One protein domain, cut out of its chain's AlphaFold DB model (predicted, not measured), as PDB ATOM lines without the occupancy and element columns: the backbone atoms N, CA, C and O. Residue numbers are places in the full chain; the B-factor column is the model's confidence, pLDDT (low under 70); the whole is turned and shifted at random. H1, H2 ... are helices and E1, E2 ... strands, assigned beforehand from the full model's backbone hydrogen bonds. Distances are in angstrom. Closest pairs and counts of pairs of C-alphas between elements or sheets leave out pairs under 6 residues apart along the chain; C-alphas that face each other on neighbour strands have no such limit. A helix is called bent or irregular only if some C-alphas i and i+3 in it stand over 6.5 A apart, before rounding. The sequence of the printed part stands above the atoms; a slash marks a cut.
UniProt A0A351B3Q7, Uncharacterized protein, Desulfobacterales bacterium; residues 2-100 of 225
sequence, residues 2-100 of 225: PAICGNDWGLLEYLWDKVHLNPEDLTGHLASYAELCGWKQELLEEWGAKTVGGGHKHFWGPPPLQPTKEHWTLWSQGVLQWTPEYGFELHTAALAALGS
ATOM      1  N   PRO A   2     153.426 214.327 180.654       71.69
ATOM      2  CA  PRO A   2     154.201 213.158 180.199       71.69
ATOM      3  C   PRO A   2     153.446 212.222 179.240       71.69
ATOM      4  O   PRO A   2     154.010 211.747 178.268       71.69
ATOM      5  N   ALA A   3     152.139 212.020 179.441       82.06
ATOM      6  CA  ALA A   3     151.321 211.189 178.549       82.06
ATOM      7  C   ALA A   3     151.133 211.760 177.124       82.06
ATOM      8  O   ALA A   3     150.692 211.021 176.245       82.06
ATOM      9  N   ILE A   4     151.423 213.054 176.927       87.25
ATOM     10  CA  ILE A   4     151.284 213.794 175.663       87.25
ATOM     11  C   ILE A   4     152.660 213.957 175.018       87.25
ATOM     12  O   ILE A   4     152.827 213.597 173.857       87.25
ATOM     13  N   CYS A   5     153.632 214.469 175.776       88.69
ATOM     14  CA  CYS A   5     154.975 214.777 175.285       88.69
ATOM     15  C   CYS A   5     155.897 213.552 175.242       88.69
ATOM     16  O   CYS A   5     156.886 213.559 174.523       88.69
ATOM     17  N   GLY A   6     155.605 212.499 176.013       85.31
ATOM     18  CA  GLY A   6     156.530 211.380 176.170       85.31
ATOM     19  C   GLY A   6     157.889 211.872 176.669       85.31
ATOM     20  O   GLY A   6     157.959 212.543 177.699       85.31
ATOM     21  N   ASN A   7     158.936 211.569 175.901       85.81
ATOM     22  CA  ASN A   7     160.307 212.026 176.149       85.81
ATOM     23  C   ASN A   7     160.713 213.245 175.296       85.81
ATOM     24  O   ASN A   7     161.876 213.646 175.334       85.81
ATOM     25  N   ASP A   8     159.793 213.821 174.517       92.12
ATOM     26  CA  ASP A   8     160.059 215.002 173.698       92.12
ATOM     27  C   ASP A   8     160.004 216.278 174.555       92.12
ATOM     28  O   ASP A   8     158.939 216.836 174.853       92.12
ATOM     29  N   TRP A   9     161.187 216.737 174.964       91.94
ATOM     30  CA  TRP A   9     161.369 217.991 175.693       91.94
ATOM     31  C   TRP A   9     160.998 219.220 174.862       91.94
ATOM     32  O   TRP A   9     160.479 220.183 175.425       91.94
ATOM     33  N   GLY A  10     161.204 219.175 173.544       94.81
ATOM     34  CA  GLY A  10     160.834 220.265 172.645       94.81
ATOM     35  C   GLY A  10     159.323 220.464 172.621       94.81
ATOM     36  O   GLY A  10     158.845 221.593 172.732       94.81
ATOM     37  N   LEU A  11     158.554 219.371 172.598       94.75
ATOM     38  CA  LEU A  11     157.097 219.454 172.662       94.75
ATOM     39  C   LEU A  11     156.626 219.967 174.029       94.75
ATOM     40  O   LEU A  11     155.650 220.716 174.106       94.75
ATOM     41  N   LEU A  12     157.292 219.564 175.115       93.56
ATOM     42  CA  LEU A  12     156.973 220.067 176.452       93.56
ATOM     43  C   LEU A  12     157.156 221.585 176.534       93.56
ATOM     44  O   LEU A  12     156.253 222.269 177.012       93.56
ATOM     45  N   GLU A  13     158.297 222.092 176.068       94.88
ATOM     46  CA  GLU A  13     158.596 223.524 176.036       94.88
ATOM     47  C   GLU A  13     157.602 224.271 175.139       94.88
ATOM     48  O   GLU A  13     157.017 225.268 175.559       94.88
ATOM     49  N   TYR A  14     157.313 223.726 173.953       95.56
ATOM     50  CA  TYR A  14     156.367 224.309 173.002       95.56
ATOM     51  C   TYR A  14     154.941 224.444 173.559       95.56
ATOM     52  O   TYR A  14     154.236 225.405 173.236       95.56
ATOM     53  N   LEU A  15     154.493 223.486 174.376       94.06
ATOM     54  CA  LEU A  15     153.146 223.473 174.954       94.06
ATOM     55  C   LEU A  15     153.052 224.129 176.337       94.06
ATOM     56  O   LEU A  15     151.944 224.234 176.867       94.06
ATOM     57  N   TRP A  16     154.165 224.541 176.946       91.75
ATOM     58  CA  TRP A  16     154.213 224.944 178.357       91.75
ATOM     59  C   TRP A  16     153.253 226.091 178.705       91.75
ATOM     60  O   TRP A  16     152.524 226.042 179.694       91.75
ATOM     61  N   ASP A  17     153.203 227.102 177.852       91.62
ATOM     62  CA  ASP A  17     152.324 228.267 177.948       91.62
ATOM     63  C   ASP A  17     150.878 227.978 177.501       91.62
ATOM     64  O   ASP A  17     149.966 228.749 177.798       91.62
ATOM     65  N   LYS A  18     150.637 226.837 176.848       92.19
ATOM     66  CA  LYS A  18     149.357 226.445 176.230       92.19
ATOM     67  C   LYS A  18     148.577 225.412 177.036       92.19
ATOM     68  O   LYS A  18     147.467 225.051 176.664       92.19
ATOM     69  N   VAL A  19     149.099 224.960 178.177       85.44
ATOM     70  CA  VAL A  19     148.475 223.917 179.021       85.44
ATOM     71  C   VAL A  19     147.061 224.247 179.518       85.44
ATOM     72  O   VAL A  19     146.352 223.363 179.997       85.44
ATOM     73  N   HIS A  20     146.657 225.515 179.443       87.69
ATOM     74  CA  HIS A  20     145.347 225.997 179.867       87.69
ATOM     75  C   HIS A  20     144.273 225.906 178.770       87.69
ATOM     76  O   HIS A  20     143.094 226.116 179.067       87.69
ATOM     77  N   LEU A  21     144.673 225.615 177.529       88.88
ATOM     78  CA  LEU A  21     143.771 225.468 176.392       88.88
ATOM     79  C   LEU A  21     142.918 224.199 176.513       88.88
ATOM     80  O   LEU A  21     143.225 223.273 177.273       88.88
ATOM     81  N   ASN A  22     141.810 224.169 175.775       87.75
ATOM     82  CA  ASN A  22     140.974 222.976 175.684       87.75
ATOM     83  C   ASN A  22     141.650 221.903 174.787       87.75
ATOM     84  O   ASN A  22     142.598 222.203 174.052       87.75
ATOM     85  N   PRO A  23     141.212 220.635 174.869       86.81
ATOM     86  CA  PRO A  23     141.732 219.549 174.034       86.81
ATOM     87  C   PRO A  23     141.673 219.818 172.521       86.81
ATOM     88  O   PRO A  23     142.579 219.410 171.789       86.81
ATOM     89  N   GLU A  24     140.628 220.499 172.049       87.81
ATOM     90  CA  GLU A  24     140.424 220.853 170.645       87.81
ATOM     91  C   GLU A  24     141.564 221.756 170.138       87.81
ATOM     92  O   GLU A  24     142.265 221.408 169.185       87.81
ATOM     93  N   ASP A  25     141.819 222.862 170.834       91.31
ATOM     94  CA  ASP A  25     142.851 223.848 170.513       91.31
ATOM     95  C   ASP A  25     144.260 223.249 170.665       91.31
ATOM     96  O   ASP A  25     145.142 223.465 169.828       91.31
ATOM     97  N   LEU A  26     144.477 222.422 171.698       92.31
ATOM     98  CA  LEU A  26     145.739 221.697 171.882       92.31
ATOM     99  C   LEU A  26     146.043 220.749 170.719       92.31
ATOM    100  O   LEU A  26     147.210 220.568 170.375       92.31
ATOM    101  N   THR A  27     145.020 220.161 170.097       93.38
ATOM    102  CA  THR A  27     145.202 219.297 168.922       93.38
ATOM    103  C   THR A  27     145.738 220.094 167.732       93.38
ATOM    104  O   THR A  27     146.646 219.622 167.048       93.38
ATOM    105  N   GLY A  28     145.260 221.326 167.530       94.50
ATOM    106  CA  GLY A  28     145.800 222.232 166.512       94.50
ATOM    107  C   GLY A  28     147.276 222.560 166.752       94.50
ATOM    108  O   GLY A  28     148.099 222.431 165.851       94.50
ATOM    109  N   HIS A  29     147.642 222.881 167.995       96.19
ATOM    110  CA  HIS A  29     149.038 223.138 168.359       96.19
ATOM    111  C   HIS A  29     149.949 221.917 168.196       96.19
ATOM    112  O   HIS A  29     151.101 222.057 167.792       96.19
ATOM    113  N   LEU A  30     149.445 220.717 168.480       96.50
ATOM    114  CA  LEU A  30     150.169 219.472 168.232       96.50
ATOM    115  C   LEU A  30     150.433 219.256 166.737       96.50
ATOM    116  O   LEU A  30     151.535 218.848 166.380       96.50
ATOM    117  N   ALA A  31     149.465 219.564 165.870       96.25
ATOM    118  CA  ALA A  31     149.662 219.503 164.425       96.25
ATOM    119  C   ALA A  31     150.713 220.526 163.957       96.25
ATOM    120  O   ALA A  31     151.636 220.159 163.235       96.25
ATOM    121  N   SER A  32     150.663 221.771 164.446       96.75
ATOM    122  CA  SER A  32     151.691 222.779 164.137       96.75
ATOM    123  C   SER A  32     153.085 222.366 164.613       96.75
ATOM    124  O   SER A  32     154.071 222.594 163.919       96.75
ATOM    125  N   TYR A  33     153.197 221.730 165.782       97.44
ATOM    126  CA  TYR A  33     154.480 221.206 166.246       97.44
ATOM    127  C   TYR A  33     155.003 220.086 165.337       97.44
ATOM    128  O   TYR A  33     156.190 220.051 165.023       97.44
ATOM    129  N   ALA A  34     154.126 219.201 164.855       97.19
ATOM    130  CA  ALA A  34     154.517 218.169 163.901       97.19
ATOM    131  C   ALA A  34     155.096 218.768 162.607       97.19
ATOM    132  O   ALA A  34     156.099 218.267 162.102       97.19
ATOM    133  N   GLU A  35     154.531 219.873 162.113       96.81
ATOM    134  CA  GLU A  35     155.078 220.601 160.961       96.81
ATOM    135  C   GLU A  35     156.485 221.151 161.228       96.81
ATOM    136  O   GLU A  35     157.356 221.019 160.368       96.81
ATOM    137  N   LEU A  36     156.735 221.705 162.423       96.94
ATOM    138  CA  LEU A  36     158.069 222.174 162.829       96.94
ATOM    139  C   LEU A  36     159.096 221.034 162.854       96.94
ATOM    140  O   LEU A  36     160.252 221.238 162.488       96.94
ATOM    141  N   CYS A  37     158.667 219.830 163.231       96.19
ATOM    142  CA  CYS A  37     159.486 218.619 163.186       96.19
ATOM    143  C   CYS A  37     159.606 218.006 161.778       96.19
ATOM    144  O   CYS A  37     160.289 216.999 161.605       96.19
ATOM    145  N   GLY A  38     158.940 218.573 160.765       96.81
ATOM    146  CA  GLY A  38     158.910 218.033 159.403       96.81
ATOM    147  C   GLY A  38     158.029 216.788 159.234       96.81
ATOM    148  O   GLY A  38     158.075 216.139 158.189       96.81
ATOM    149  N   TRP A  39     157.205 216.451 160.226       96.69
ATOM    150  CA  TRP A  39     156.318 215.286 160.230       96.69
ATOM    151  C   TRP A  39     155.016 215.569 159.476       96.69
ATOM    152  O   TRP A  39     153.939 215.695 160.061       96.69
ATOM    153  N   LYS A  40     155.122 215.675 158.151       95.94
ATOM    154  CA  LYS A  40     153.963 215.830 157.262       95.94
ATOM    155  C   LYS A  40     153.170 214.530 157.161       95.94
ATOM    156  O   LYS A  40     153.755 213.447 157.217       95.94
ATOM    157  N   GLN A  41     151.857 214.640 156.962       95.50
ATOM    158  CA  GLN A  41     150.962 213.487 156.876       95.50
ATOM    159  C   GLN A  41     151.443 212.466 155.835       95.50
ATOM    160  O   GLN A  41     151.526 211.279 156.140       95.50
ATOM    161  N   GLU A  42     151.818 212.915 154.638       96.31
ATOM    162  CA  GLU A  42     152.226 212.036 153.538       96.31
ATOM    163  C   GLU A  42     153.484 211.231 153.889       96.31
ATOM    164  O   GLU A  42     153.541 210.029 153.635       96.31
ATOM    165  N   LEU A  43     154.461 211.873 154.539       96.62
ATOM    166  CA  LEU A  43     155.698 211.225 154.984       96.62
ATOM    167  C   LEU A  43     155.435 210.218 156.102       96.62
ATOM    168  O   LEU A  43     155.967 209.113 156.084       96.62
ATOM    169  N   LEU A  44     154.586 210.576 157.068       96.19
ATOM    170  CA  LEU A  44     154.200 209.672 158.151       96.19
ATOM    171  C   LEU A  44     153.519 208.411 157.602       96.19
ATOM    172  O   LEU A  44     153.781 207.304 158.076       96.19
ATOM    173  N   GLU A  45     152.663 208.565 156.593       95.00
ATOM    174  CA  GLU A  45     152.033 207.440 155.908       95.00
ATOM    175  C   GLU A  45     153.048 206.587 155.136       95.00
ATOM    176  O   GLU A  45     153.010 205.361 155.263       95.00
ATOM    177  N   GLU A  46     153.989 207.209 154.417       95.88
ATOM    178  CA  GLU A  46     155.086 206.526 153.714       95.88
ATOM    179  C   GLU A  46     155.973 205.715 154.672       95.88
ATOM    180  O   GLU A  46     156.344 204.578 154.379       95.88
ATOM    181  N   TRP A  47     156.266 206.257 155.857       95.88
ATOM    182  CA  TRP A  47     157.040 205.573 156.900       95.88
ATOM    183  C   TRP A  47     156.270 204.446 157.596       95.88
ATOM    184  O   TRP A  47     156.826 203.755 158.452       95.88
ATOM    185  N   GLY A  48     155.000 204.244 157.245       93.31
ATOM    186  CA  GLY A  48     154.172 203.177 157.784       93.31
ATOM    187  C   GLY A  48     153.505 203.519 159.114       93.31
ATOM    188  O   GLY A  48     153.123 202.609 159.839       93.31
ATOM    189  N   ALA A  49     153.296 204.794 159.463       92.56
ATOM    190  CA  ALA A  49     152.660 205.157 160.737       92.56
ATOM    191  C   ALA A  49     151.273 204.505 160.935       92.56
ATOM    192  O   ALA A  49     150.894 204.175 162.058       92.56
ATOM    193  N   LYS A  50     150.539 204.230 159.848       86.50
ATOM    194  CA  LYS A  50     149.242 203.525 159.885       86.50
ATOM    195  C   LYS A  50     149.337 202.087 160.416       86.50
ATOM    196  O   LYS A  50     148.352 201.583 160.951       86.50
ATOM    197  N   THR A  51     150.486 201.419 160.279       83.31
ATOM    198  CA  THR A  51     150.667 200.025 160.729       83.31
ATOM    199  C   THR A  51     150.986 199.933 162.219       83.31
ATOM    200  O   THR A  51     150.677 198.923 162.848       83.31
ATOM    201  N   VAL A  52     151.497 201.013 162.814       78.88
ATOM    202  CA  VAL A  52     151.801 201.122 164.251       78.88
ATOM    203  C   VAL A  52     150.571 201.599 165.043       78.88
ATOM    204  O   VAL A  52     150.681 202.334 166.020       78.88
ATOM    205  N   GLY A  53     149.380 201.208 164.567       59.75
ATOM    206  CA  GLY A  53     148.066 201.760 164.899       59.75
ATOM    207  C   GLY A  53     147.880 202.179 166.358       59.75
ATOM    208  O   GLY A  53     148.219 201.441 167.281       59.75
ATOM    209  N   GLY A  54     147.299 203.376 166.529       55.41
ATOM    210  CA  GLY A  54     147.122 204.089 167.794       55.41
ATOM    211  C   GLY A  54     146.800 203.156 168.955       55.41
ATOM    212  O   GLY A  54     145.710 202.595 169.026       55.41
ATOM    213  N   GLY A  55     147.770 202.967 169.848       53.34
ATOM    214  CA  GLY A  55     147.696 202.043 170.975       53.34
ATOM    215  C   GLY A  55     146.541 202.366 171.924       53.34
ATOM    216  O   GLY A  55     146.690 203.143 172.861       53.34
ATOM    217  N   HIS A  56     145.382 201.752 171.689       56.28
ATOM    218  CA  HIS A  56     144.265 201.737 172.643       56.28
ATOM    219  C   HIS A  56     144.299 200.477 173.516       56.28
ATOM    220  O   HIS A  56     143.568 200.376 174.497       56.28
ATOM    221  N   LYS A  57     145.133 199.492 173.162       62.00
ATOM    222  CA  LYS A  57     145.251 198.232 173.894       62.00
ATOM    223  C   LYS A  57     146.441 198.301 174.836       62.00
ATOM    224  O   LYS A  57     147.544 198.635 174.419       62.00
ATOM    225  N   HIS A  58     146.198 197.962 176.097       60.44
ATOM    226  CA  HIS A  58     147.272 197.714 177.045       60.44
ATOM    227  C   HIS A  58     148.161 196.592 176.522       60.44
ATOM    228  O   HIS A  58     147.669 195.520 176.157       60.44
ATOM    229  N   PHE A  59     149.461 196.853 176.496       71.62
ATOM    230  CA  PHE A  59     150.460 195.857 176.166       71.62
ATOM    231  C   PHE A  59     151.188 195.472 177.449       71.62
ATOM    232  O   PHE A  59     151.714 196.328 178.150       71.62
ATOM    233  N   TRP A  60     151.206 194.177 177.754       64.19
ATOM    234  CA  TRP A  60     151.961 193.627 178.874       64.19
ATOM    235  C   TRP A  60     153.017 192.689 178.306       64.19
ATOM    236  O   TRP A  60     152.737 191.531 178.002       64.19
ATOM    237  N   GLY A  61     154.225 193.205 178.110       70.88
ATOM    238  CA  GLY A  61     155.333 192.415 177.594       70.88
ATOM    239  C   GLY A  61     156.595 193.239 177.356       70.88
ATOM    240  O   GLY A  61     156.547 194.471 177.363       70.88
ATOM    241  N   PRO A  62     157.741 192.574 177.144       73.88
ATOM    242  CA  PRO A  62     158.944 193.244 176.674       73.88
ATOM    243  C   PRO A  62     158.754 193.757 175.235       73.88
ATOM    244  O   PRO A  62     157.904 193.232 174.504       73.88
ATOM    245  N   PRO A  63     159.551 194.750 174.796       75.44
ATOM    246  CA  PRO A  63     159.598 195.131 173.391       75.44
ATOM    247  C   PRO A  63     159.887 193.909 172.513       75.44
ATOM    248  O   PRO A  63     160.650 193.027 172.922       75.44
ATOM    249  N   PRO A  64     159.270 193.816 171.320       76.94
ATOM    250  CA  PRO A  64     159.499 192.684 170.439       76.94
ATOM    251  C   PRO A  64     160.986 192.598 170.097       76.94
ATOM    252  O   PRO A  64     161.622 193.598 169.771       76.94
ATOM    253  N   LEU A  65     161.528 191.378 170.142       76.25
ATOM    254  CA  LEU A  65     162.951 191.114 169.898       76.25
ATOM    255  C   LEU A  65     163.407 191.537 168.491       76.25
ATOM    256  O   LEU A  65     164.598 191.734 168.269       76.25
ATOM    257  N   GLN A  66     162.474 191.663 167.543       83.62
ATOM    258  CA  GLN A  66     162.743 192.069 166.166       83.62
ATOM    259  C   GLN A  66     161.727 193.131 165.712       83.62
ATOM    260  O   GLN A  66     160.645 192.784 165.230       83.62
ATOM    261  N   PRO A  67     162.035 194.430 165.877       86.31
ATOM    262  CA  PRO A  67     161.239 195.503 165.288       86.31
ATOM    263  C   PRO A  67     161.258 195.425 163.752       86.31
ATOM    264  O   PRO A  67     162.284 195.099 163.153       86.31
ATOM    265  N   THR A  68     160.131 195.736 163.106       89.31
ATOM    266  CA  THR A  68     160.020 195.794 161.643       89.31
ATOM    267  C   THR A  68     160.778 196.997 161.067       89.31
ATOM    268  O   THR A  68     161.219 197.891 161.797       89.31
ATOM    269  N   LYS A  69     160.917 197.046 159.737       91.56
ATOM    270  CA  LYS A  69     161.549 198.176 159.041       91.56
ATOM    271  C   LYS A  69     160.807 199.490 159.309       91.56
ATOM    272  O   LYS A  69     161.448 200.524 159.485       91.56
ATOM    273  N   GLU A  70     159.482 199.447 159.376       92.69
ATOM    274  CA  GLU A  70     158.620 200.596 159.668       92.69
ATOM    275  C   GLU A  70     158.890 201.117 161.082       92.69
ATOM    276  O   GLU A  70     159.092 202.316 161.260       92.69
ATOM    277  N   HIS A  71     159.011 200.224 162.077       92.31
ATOM    278  CA  HIS A  71     159.365 200.629 163.441       92.31
ATOM    279  C   HIS A  71     160.714 201.350 163.490       92.31
ATOM    280  O   HIS A  71     160.809 202.423 164.081       92.31
ATOM    281  N   TRP A  72     161.744 200.797 162.840       93.12
ATOM    282  CA  TRP A  72     163.060 201.438 162.774       93.12
ATOM    283  C   TRP A  72     163.020 202.786 162.061       93.12
ATOM    284  O   TRP A  72     163.638 203.741 162.526       93.12
ATOM    285  N   THR A  73     162.266 202.872 160.965       95.56
ATOM    286  CA  THR A  73     162.106 204.105 160.192       95.56
ATOM    287  C   THR A  73     161.461 205.178 161.063       95.56
ATOM    288  O   THR A  73     162.087 206.204 161.314       95.56
ATOM    289  N   LEU A  74     160.280 204.918 161.624       95.50
ATOM    290  CA  LEU A  74     159.563 205.876 162.469       95.50
ATOM    291  C   LEU A  74     160.359 206.258 163.725       95.50
ATOM    292  O   LEU A  74     160.379 207.427 164.110       95.50
ATOM    293  N   TRP A  75     161.046 205.300 164.352       93.62
ATOM    294  CA  TRP A  75     161.896 205.569 165.513       93.62
ATOM    295  C   TRP A  75     163.081 206.472 165.157       93.62
ATOM    296  O   TRP A  75     163.333 207.446 165.860       93.62
ATOM    297  N   SER A  76     163.754 206.215 164.029       94.94
ATOM    298  CA  SER A  76     164.876 207.044 163.560       94.94
ATOM    299  C   SER A  76     164.477 208.493 163.262       94.94
ATOM    300  O   SER A  76     165.308 209.389 163.364       94.94
ATOM    301  N   GLN A  77     163.201 208.724 162.934       96.00
ATOM    302  CA  GLN A  77     162.631 210.050 162.686       96.00
ATOM    303  C   GLN A  77     162.086 210.724 163.962       96.00
ATOM    304  O   GLN A  77     161.500 211.802 163.883       96.00
ATOM    305  N   GLY A  78     162.221 210.089 165.134       93.75
ATOM    306  CA  GLY A  78     161.680 210.588 166.405       93.75
ATOM    307  C   GLY A  78     160.154 210.482 166.531       93.75
ATOM    308  O   GLY A  78     159.574 210.998 167.481       93.75
ATOM    309  N   VAL A  79     159.493 209.804 165.589       94.88
ATOM    310  CA  VAL A  79     158.029 209.676 165.529       94.88
ATOM    311  C   VAL A  79     157.526 208.533 166.404       94.88
ATOM    312  O   VAL A  79     156.364 208.534 166.794       94.88
ATOM    313  N   LEU A  80     158.361 207.540 166.708       93.38
ATOM    314  CA  LEU A  80     157.956 206.355 167.459       93.38
ATOM    315  C   LEU A  80     158.628 206.290 168.827       93.38
ATOM    316  O   LEU A  80     159.840 206.453 168.942       93.38
ATOM    317  N   GLN A  81     157.845 205.961 169.852       90.69
ATOM    318  CA  GLN A  81     158.324 205.708 171.206       90.69
ATOM    319  C   GLN A  81     157.817 204.363 171.737       90.69
ATOM    320  O   GLN A  81     156.851 203.799 171.226       90.69
ATOM    321  N   TRP A  82     158.478 203.855 172.777       87.56
ATOM    322  CA  TRP A  82     158.040 202.682 173.532       87.56
ATOM    323  C   TRP A  82     157.581 203.101 174.926       87.56
ATOM    324  O   TRP A  82     158.319 203.796 175.629       87.56
ATOM    325  N   THR A  83     156.407 202.641 175.352       84.38
ATOM    326  CA  THR A  83     155.953 202.758 176.741       84.38
ATOM    327  C   THR A  83     155.729 201.373 177.348       84.38
ATOM    328  O   THR A  83     155.233 200.478 176.663       84.38
ATOM    329  N   PRO A  84     156.081 201.153 178.630       82.94
ATOM    330  CA  PRO A  84     155.822 199.876 179.293       82.94
ATOM    331  C   PRO A  84     154.347 199.457 179.266       82.94
ATOM    332  O   PRO A  84     154.062 198.268 179.228       82.94
ATOM    333  N   GLU A  85     153.422 200.420 179.298       82.81
ATOM    334  CA  GLU A  85     151.987 200.156 179.419       82.81
ATOM    335  C   GLU A  85     151.264 199.933 178.075       82.81
ATOM    336  O   GLU A  85     150.193 199.315 178.059       82.81
ATOM    337  N   TYR A  86     151.803 200.448 176.961       83.56
ATOM    338  CA  TYR A  86     151.135 200.432 175.644       83.56
ATOM    339  C   TYR A  86     152.028 199.956 174.492       83.56
ATOM    340  O   TYR A  86     151.547 199.796 173.372       83.56
ATOM    341  N   GLY A  87     153.303 199.675 174.755       88.56
ATOM    342  CA  GLY A  87     154.253 199.221 173.753       88.56
ATOM    343  C   GLY A  87     154.634 200.330 172.775       88.56
ATOM    344  O   GLY A  87     154.932 201.452 173.188       88.56
ATOM    345  N   PHE A  88     154.666 200.013 171.478       89.06
ATOM    346  CA  PHE A  88     154.974 200.994 170.441       89.06
ATOM    347  C   PHE A  88     153.834 201.998 170.276       89.06
ATOM    348  O   PHE A  88     152.694 201.645 169.983       89.06
ATOM    349  N   GLU A  89     154.170 203.271 170.424       91.00
ATOM    350  CA  GLU A  89     153.246 204.385 170.329       91.00
ATOM    351  C   GLU A  89     153.837 205.458 169.415       91.00
ATOM    352  O   GLU A  89     154.975 205.886 169.601       91.00
ATOM    353  N   LEU A  90     153.050 205.953 168.459       93.44
ATOM    354  CA  LEU A  90     153.426 207.145 167.693       93.44
ATOM    355  C   LEU A  90     153.529 208.366 168.605       93.44
ATOM    356  O   LEU A  90     152.917 208.411 169.669       93.44
ATOM    357  N   HIS A  91     154.248 209.393 168.197       94.19
ATOM    358  CA  HIS A  91     154.306 210.658 168.902       94.19
ATOM    359  C   HIS A  91     152.949 211.373 168.818       94.19
ATOM    360  O   HIS A  91     152.251 211.290 167.806       94.19
ATOM    361  N   THR A  92     152.533 212.076 169.876       94.44
ATOM    362  CA  THR A  92     151.179 212.668 169.919       94.44
ATOM    363  C   THR A  92     150.992 213.750 168.856       94.44
ATOM    364  O   THR A  92     149.916 213.860 168.277       94.44
ATOM    365  N   ALA A  93     152.053 214.498 168.543       95.88
ATOM    366  CA  ALA A  93     152.039 215.466 167.450       95.88
ATOM    367  C   ALA A  93     151.878 214.785 166.078       95.88
ATOM    368  O   ALA A  93     151.086 215.236 165.258       95.88
ATOM    369  N   ALA A  94     152.539 213.643 165.858       95.69
ATOM    370  CA  ALA A  94     152.373 212.873 164.626       95.69
ATOM    371  C   ALA A  94     150.942 212.320 164.481       95.69
ATOM    372  O   ALA A  94     150.388 212.331 163.387       95.69
ATOM    373  N   LEU A  95     150.303 211.901 165.580       94.56
ATOM    374  CA  LEU A  95     148.884 211.519 165.572       94.56
ATOM    375  C   LEU A  95     147.964 212.687 165.189       94.56
ATOM    376  O   LEU A  95     146.983 212.479 164.476       94.56
ATOM    377  N   ALA A  96     148.275 213.900 165.654       95.19
ATOM    378  CA  ALA A  96     147.535 215.098 165.272       95.19
ATOM    379  C   ALA A  96     147.711 215.409 163.775       95.19
ATOM    380  O   ALA A  96     146.719 215.639 163.091       95.19
ATOM    381  N   ALA A  97     148.939 215.318 163.250       95.75
ATOM    382  CA  ALA A  97     149.227 215.487 161.822       95.75
ATOM    383  C   ALA A  97     148.545 214.429 160.935       95.75
ATOM    384  O   ALA A  97     148.118 214.732 159.829       95.75
ATOM    385  N   LEU A  98     148.385 213.199 161.432       94.69
ATOM    386  CA  LEU A  98     147.644 212.123 160.759       94.69
ATOM    387  C   LEU A  98     146.115 212.280 160.837       94.69
ATOM    388  O   LEU A  98     145.391 211.368 160.440       94.69
ATOM    389  N   GLY A  99     145.601 213.376 161.407       92.88
ATOM    390  CA  GLY A  99     144.163 213.603 161.533       92.88
ATOM    391  C   GLY A  99     143.465 212.547 162.393       92.88
ATOM    392  O   GLY A  99     142.340 212.158 162.093       92.88
ATOM    393  N   SER A 100     144.130 212.055 163.446       91.25
ATOM    394  CA  SER A 100     143.614 211.016 164.353       91.25
ATOM    395  C   SER A 100     143.184 211.592 165.715       91.25
ATOM    396  O   SER A 100     143.801 211.269 166.739       91.25
TER     397      SER A 100
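What this domain is: This is residues 2 to 100 of the 225 residues of an uncharacterized protein of Desulfobacterales bacterium (UniProt A0A351B3Q7). A strand hairpin, E1 and E2, with H5 and H6 beside it makes one half of the domain, and a helical hairpin, H2 and H3, makes the far end of the other half. H7, near the middle, packs crosswise on H3. The 99 printed residues include seven named helices and two strands, in the order H1 H2 H3 H4 H5 H6 E1 E2 H7; the sheet is antiparallel and the class mostly helix. The whole is compact, with a radius of gyration of the C-alphas of 13.3 A and spans of 39 by 28 by 21 A.

How they stand to each other: Start at E1, residues 80 to 83, and E2, residues 87 to 90, an antiparallel hairpin at 144 degrees; N 81 and O 89, 2.9 A apart, are within hydrogen-bond range. Look next at H6, residues 69 to 76, whose closest C-alphas to E1 are Leu 74 and Leu 80, 5.3 A. H5, residues 49 to 52, only just touches H6, with 3 pairs of C-alphas within 8 A, the closest Ala 49 and Leu 74, 7.2 A. H7, residues 92 to 97, touches H3, residues 23 to 36, about perpendicular at 81 degrees; the closest C-alphas are Leu 30 and Ala 93, 4.5 A. H2, residues 9 to 18, forms a helical hairpin with H3, a steep tilt of 40 degrees, opposite ways, closest at C-alphas Leu 11 and Tyr 33, 7.1 A. H4, residues 41 to 46, only just touches H7, with 3 pairs within 8 A, closest at C-alphas Gln 41 and Ala 97, 5.6 A. H1, residues 2 to 5, is close but not clearly touching H2, closest at C-alphas Cys 5 and Leu 11, 5.8 A. Each O i to N i+4 pair is within hydrogen-bond range in H3, H4, H6 and H7, against 4 of 6 in H2; H1 and H5 are too short for one.

Where its parts are: Find C-alpha 23 at (141.732, 219.549, 174.034); H3 runs 20.0 A from there to C-alpha 36. H2 spans 14.7 A and is irregular, with C-alphas 14 and 17 7.5 A apart. H7 ends at C-alpha 97, (149.227, 215.487, 161.822).

The domain as a whole: The C-alphas farthest apart are those of His 20 and Gln 66, 40.5 A. The printed part has no cut. The link H5 to H6, 16 residues, is long. Mean pLDDT of the printed part is 88.4; residues 53 to 58 and 60 are under 70.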